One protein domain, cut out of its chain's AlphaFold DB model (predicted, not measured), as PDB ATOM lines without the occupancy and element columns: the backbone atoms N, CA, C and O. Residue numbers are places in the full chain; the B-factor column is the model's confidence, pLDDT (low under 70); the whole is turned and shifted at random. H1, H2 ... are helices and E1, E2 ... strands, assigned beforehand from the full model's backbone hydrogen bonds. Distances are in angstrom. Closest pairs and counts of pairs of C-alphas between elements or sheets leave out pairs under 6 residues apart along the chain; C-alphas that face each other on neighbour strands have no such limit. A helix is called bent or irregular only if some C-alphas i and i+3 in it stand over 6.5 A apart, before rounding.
ATOM      1  N   GLN A  13     143.508 114.262 124.992       88.94
ATOM      2  CA  GLN A  13     142.286 114.759 124.377       88.94
ATOM      3  C   GLN A  13     141.084 114.095 125.050       88.94
ATOM      4  O   GLN A  13     141.060 112.874 125.242       88.94
ATOM      5  N   LYS A  14     140.097 114.906 125.433       87.56
ATOM      6  CA  LYS A  14     138.837 114.449 126.022       87.56
ATOM      7  C   LYS A  14     137.806 114.236 124.915       87.56
ATOM      8  O   LYS A  14     137.516 115.155 124.157       87.56
ATOM      9  N   TYR A  15     137.219 113.048 124.874       87.81
ATOM     10  CA  TYR A  15     136.061 112.714 124.049       87.81
ATOM     11  C   TYR A  15     134.851 112.443 124.946       87.81
ATOM     12  O   TYR A  15     134.965 112.335 126.169       87.81
ATOM     13  N   LYS A  16     133.670 112.306 124.333       83.88
ATOM     14  CA  LYS A  16     132.409 112.077 125.056       83.88
ATOM     15  C   LYS A  16     132.485 110.869 126.001       83.88
ATOM     16  O   LYS A  16     132.102 110.984 127.161       83.88
ATOM     17  N   ASN A  17     133.056 109.760 125.521       87.31
ATOM     18  CA  ASN A  17     133.053 108.465 126.214       87.31
ATOM     19  C   ASN A  17     134.450 107.969 126.628       87.31
ATOM     20  O   ASN A  17     134.562 106.877 127.172       87.31
ATOM     21  N   HIS A  18     135.525 108.702 126.324       88.50
ATOM     22  CA  HIS A  18     136.896 108.271 126.620       88.50
ATOM     23  C   HIS A  18     137.883 109.445 126.599       88.50
ATOM     24  O   HIS A  18     137.598 110.514 126.062       88.50
ATOM     25  N   TYR A  19     139.069 109.220 127.144       88.50
ATOM     26  CA  TYR A  19     140.256 110.044 126.982       88.50
ATOM     27  C   TYR A  19     141.225 109.351 126.025       88.50
ATOM     28  O   TYR A  19     141.330 108.125 126.026       88.50
ATOM     29  N   LYS A  20     141.952 110.117 125.213       89.75
ATOM     30  CA  LYS A  20     142.990 109.583 124.325       89.75
ATOM     31  C   LYS A  20     144.255 110.411 124.433       89.75
ATOM     32  O   LYS A  20     144.200 111.635 124.370       89.75
ATOM     33  N   CYS A  21     145.404 109.756 124.537       89.75
ATOM     34  CA  CYS A  21     146.681 110.418 124.339       89.75
ATOM     35  C   CYS A  21     147.070 110.414 122.863       89.75
ATOM     36  O   CYS A  21     147.226 109.354 122.260       89.75
ATOM     37  N   SER A  22     147.342 111.588 122.305       85.31
ATOM     38  CA  SER A  22     147.787 111.716 120.911       85.31
ATOM     39  C   SER A  22     149.271 111.415 120.699       85.31
ATOM     40  O   SER A  22     149.701 111.277 119.561       85.31
ATOM     41  N   LYS A  23     150.055 111.277 121.780       83.88
ATOM     42  CA  LYS A  23     151.496 110.982 121.726       83.88
ATOM     43  C   LYS A  23     151.819 109.487 121.768       83.88
ATOM     44  O   LYS A  23     152.699 109.043 121.044       83.88
ATOM     45  N   CYS A  24     151.139 108.710 122.611       84.38
ATOM     46  CA  CYS A  24     151.353 107.256 122.694       84.38
ATOM     47  C   CYS A  24     150.164 106.432 122.176       84.38
ATOM     48  O   CYS A  24     150.251 105.211 122.125       84.38
ATOM     49  N   GLY A  25     149.039 107.075 121.850       84.00
ATOM     50  CA  GLY A  25     147.831 106.403 121.378       84.00
ATOM     51  C   GLY A  25     146.977 105.742 122.464       84.00
ATOM     52  O   GLY A  25     145.950 105.167 122.119       84.00
ATOM     53  N   LYS A  26     147.346 105.823 123.753       87.75
ATOM     54  CA  LYS A  26     146.584 105.203 124.853       87.75
ATOM     55  C   LYS A  26     145.171 105.779 124.941       87.75
ATOM     56  O   LYS A  26     145.007 106.999 124.969       87.75
ATOM     57  N   ILE A  27     144.179 104.896 125.013       89.19
ATOM     58  CA  ILE A  27     142.756 105.223 125.146       89.19
ATOM     59  C   ILE A  27     142.283 104.734 126.515       89.19
ATOM     60  O   ILE A  27     142.548 103.594 126.882       89.19
ATOM     61  N   VAL A  28     141.592 105.597 127.256       87.69
ATOM     62  CA  VAL A  28     141.028 105.296 128.577       87.69
ATOM     63  C   VAL A  28     139.533 105.613 128.559       87.69
ATOM     64  O   VAL A  28     139.177 106.784 128.409       87.69
ATOM     65  N   PRO A  29     138.638 104.619 128.665       85.44
ATOM     66  CA  PRO A  29     137.196 104.857 128.668       85.44
ATOM     67  C   PRO A  29     136.734 105.671 129.884       85.44
ATOM     68  O   PRO A  29     137.356 105.651 130.943       85.44
ATOM     69  N   LYS A  30     135.623 106.397 129.729       84.69
ATOM     70  CA  LYS A  30     134.936 107.090 130.825       84.69
ATOM     71  C   LYS A  30     133.882 106.154 131.425       84.69
ATOM     72  O   LYS A  30     132.731 106.172 131.004       84.69
ATOM     73  N   TYR A  31     134.304 105.333 132.378       75.31
ATOM     74  CA  TYR A  31     133.463 104.455 133.196       75.31
ATOM     75  C   TYR A  31     132.663 105.229 134.245       75.31
ATOM     76  O   TYR A  31     131.480 104.968 134.444       75.31
ATOM     77  N   ILE A  32     133.287 106.218 134.891       68.75
ATOM     78  CA  ILE A  32     132.570 107.186 135.717       68.75
ATOM     79  C   ILE A  32     131.923 108.185 134.759       68.75
ATOM     80  O   ILE A  32     132.600 109.037 134.173       68.75
ATOM     81  N   LEU A  33     130.614 108.047 134.578       62.00
ATOM     82  CA  LEU A  33     129.776 109.073 133.971       62.00
ATOM     83  C   LEU A  33     129.629 110.235 134.963       62.00
ATOM     84  O   LEU A  33     129.590 110.016 136.175       62.00
ATOM     85  N   PRO A  46     138.073  99.952 140.891       82.12
ATOM     86  CA  PRO A  46     138.425  99.142 139.734       82.12
ATOM     87  C   PRO A  46     139.617  99.765 138.990       82.12
ATOM     88  O   PRO A  46     139.647 100.987 138.822       82.12
ATOM     89  N   PRO A  47     140.578  98.967 138.497       80.88
ATOM     90  CA  PRO A  47     141.779  99.494 137.842       80.88
ATOM     91  C   PRO A  47     141.442 100.407 136.653       80.88
ATOM     92  O   PRO A  47     142.056 101.453 136.472       80.88
ATOM     93  N   GLU A  48     140.395 100.072 135.901       79.44
ATOM     94  CA  GLU A  48     139.886 100.863 134.776       79.44
ATOM     95  C   GLU A  48     139.417 102.268 135.194       79.44
ATOM     96  O   GLU A  48     139.648 103.263 134.502       79.44
ATOM     97  N   VAL A  49     138.792 102.361 136.368       81.00
ATOM     98  CA  VAL A  49     138.320 103.619 136.946       81.00
ATOM     99  C   VAL A  49     139.485 104.432 137.508       81.00
ATOM    100  O   VAL A  49     139.532 105.651 137.337       81.00
ATOM    101  N   GLU A  50     140.456 103.775 138.138       84.31
ATOM    102  CA  GLU A  50     141.678 104.430 138.606       84.31
ATOM    103  C   GLU A  50     142.445 105.076 137.440       84.31
ATOM    104  O   GLU A  50     142.905 106.219 137.538       84.31
ATOM    105  N   GLU A  51     142.543 104.378 136.307       84.69
ATOM    106  CA  GLU A  51     143.159 104.916 135.094       84.69
ATOM    107  C   GLU A  51     142.387 106.107 134.522       84.69
ATOM    108  O   GLU A  51     143.013 107.095 134.121       84.69
ATOM    109  N   GLN A  52     141.050 106.066 134.535       85.50
ATOM    110  CA  GLN A  52     140.230 107.219 134.162       85.50
ATOM    111  C   GLN A  52     140.524 108.424 135.058       85.50
ATOM    112  O   GLN A  52     140.787 109.508 134.539       85.50
ATOM    113  N   ILE A  53     140.509 108.247 136.383       84.25
ATOM    114  CA  ILE A  53     140.764 109.324 137.350       84.25
ATOM    115  C   ILE A  53     142.156 109.922 137.123       84.25
ATOM    116  O   ILE A  53     142.325 111.143 137.134       84.25
ATOM    117  N   LYS A  54     143.168 109.085 136.867       85.06
ATOM    118  CA  LYS A  54     144.518 109.548 136.513       85.06
ATOM    119  C   LYS A  54     144.490 110.412 135.250       85.06
ATOM    120  O   LYS A  54     145.015 111.522 135.276       85.06
ATOM    121  N   PHE A  55     143.861 109.952 134.168       87.06
ATOM    122  CA  PHE A  55     143.774 110.712 132.913       87.06
ATOM    123  C   PHE A  55     142.982 112.012 133.052       87.06
ATOM    124  O   PHE A  55     143.379 113.025 132.480       87.06
ATOM    125  N   GLU A  56     141.910 112.013 133.835       85.88
ATOM    126  CA  GLU A  56     141.102 113.199 134.096       85.88
ATOM    127  C   GLU A  56     141.881 114.253 134.887       85.88
ATOM    128  O   GLU A  56     141.921 115.411 134.479       85.88
ATOM    129  N   ASN A  57     142.597 113.851 135.939       84.75
ATOM    130  CA  ASN A  57     143.474 114.745 136.698       84.75
ATOM    131  C   ASN A  57     144.586 115.340 135.828       84.75
ATOM    132  O   ASN A  57     144.911 116.523 135.931       84.75
ATOM    133  N   LEU A  58     145.194 114.523 134.969       86.31
ATOM    134  CA  LEU A  58     146.228 114.982 134.046       86.31
ATOM    135  C   LEU A  58     145.646 115.928 132.979       86.31
ATOM    136  O   LEU A  58     146.271 116.944 132.665       86.31
ATOM    137  N   TYR A  59     144.439 115.639 132.477       86.31
ATOM    138  CA  TYR A  59     143.690 116.507 131.567       86.31
ATOM    139  C   TYR A  59     143.313 117.841 132.229       86.31
ATOM    140  O   TYR A  59     143.426 118.893 131.610       86.31
ATOM    141  N   GLN A  60     142.904 117.841 133.494       83.62
ATOM    142  CA  GLN A  60     142.656 119.081 134.225       83.62
ATOM    143  C   GLN A  60     143.956 119.872 134.390       83.62
ATOM    144  O   GLN A  60     144.026 121.006 133.939       83.62
ATOM    145  N   LYS A  61     145.033 119.248 134.887       83.88
ATOM    146  CA  LYS A  61     146.342 119.905 135.066       83.88
ATOM    147  C   LYS A  61     146.902 120.539 133.788       83.88
ATOM    148  O   LYS A  61     147.540 121.586 133.877       83.88
ATOM    149  N   GLN A  62     146.694 119.933 132.614       83.12
ATOM    150  CA  GLN A  62     147.118 120.546 131.344       83.12
ATOM    151  C   GLN A  62     146.268 121.765 130.950       83.12
ATOM    152  O   GLN A  62     146.796 122.655 130.296       83.12
ATOM    153  N   ASN A  63     144.986 121.818 131.332       78.50
ATOM    154  CA  ASN A  63     144.086 122.927 131.000       78.50
ATOM    155  C   ASN A  63     144.138 124.050 132.054       78.50
ATOM    156  O   ASN A  63     144.012 125.213 131.699       78.50
ATOM    157  N   THR A  64     144.410 123.740 133.328       69.50
ATOM    158  CA  THR A  64     144.539 124.738 134.409       69.50
ATOM    159  C   THR A  64     145.791 125.615 134.268       69.50
ATOM    160  O   THR A  64     145.829 126.720 134.787       69.50
ATOM    161  N   LYS A  65     146.818 125.181 133.521       54.53
ATOM    162  CA  LYS A  65     147.980 126.030 133.182       54.53
ATOM    163  C   LYS A  65     147.697 127.080 132.089       54.53
ATOM    164  O   LYS A  65     148.630 127.759 131.677       54.53
ATOM    165  N   GLY A  66     146.455 127.195 131.613       51.50
ATOM    166  CA  GLY A  66     146.017 128.221 130.661       51.50
ATOM    167  C   GLY A  66     145.436 129.490 131.295       51.50
ATOM    168  O   GLY A  66     145.051 130.387 130.553       51.50
TER     169      GLY A  66
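AT A GLANCE: This is residues 13 to 33 and 46 to 66 of the 68 residues of an uncharacterized protein of Bacteroides caccae (UniProt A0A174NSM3). One long helix, H1, crosses over a small hairpin of two short strands, E1 and E2, and its far end runs on past the hairpin, so that residues 60 to 66 stick out. The helix makes the longest axis, and residues 13 to 14 add a short pairing beside E1. The printed part has 42 residues, with two named strands and one named helix in the order E1, E2, H1; the sheet has the order E1 - E2 and is antiparallel, and the class is mixed, helices and strands. The whole is compact, with a radius of gyration of the C-alphas of 10.1 A, yet elongated in outline, spanning 31 by 19 by 18 A.

IN THESE COORDINATES: The printed part begins at Gln 13, whose C-alpha is at (142.286, 114.759, 124.377). Strand E1 is residues 18 to 21, His 18 to Cys 21, and measures 10.3 A from first to last C-alpha; C-alpha 18 is at (136.896, 108.271, 126.620). Strand E2 is residues 27 to 29, Ile 27 to Pro 29, and measures 6.6 A. Helix H1 is residues 47 to 64, Pro 47 to Thr 64, and measures 25.6 A, from C-alpha 47 at (141.779, 99.494, 137.842) to C-alpha 64 at (144.539, 124.738, 134.409). H1 is not bent.

HOW THE PARTS SIT: E1 and E2 form a hairpin, antiparallel neighbours with 163 degrees between their N-to-C directions. Their C-alphas 18 and 29 face each other at 4.0 A, and 20 and 27 at 4.4 A. Across the pair, N 19 and O 28 are within hydrogen-bond range at 2.7 A, and N 28 and O 19 at 2.8 A. Residues 13 to 14 pair antiparallel with residues 19 to 20 of E1. E2 and H1 have 6 pairs of C-alphas within 8 A, the closest being those of Val 28 and Gln 52, 6.0 A apart. E1 and H1 have 3 such pairs, the closest being those of Tyr 19 and Phe 55, 6.9 A apart. In H1 every O i to N i+4 pair is within hydrogen-bond range.

THE WHOLE: The two C-alphas farthest apart are those of Pro 46 and Gly 66, at 31.4 A. Residues 34 to 45 are cut out and not printed, and C-alphas 33 and 46 are 14.4 A apart across the cut. The link from E1 to E2 is tight; the link from E2 to H1 is across the cut. Residues 60 to 66, of which 60 to 64 belong to H1, stand free. The mean pLDDT of the printed part is 82.2, and residues 32 to 33 and 64 to 66 are under 70.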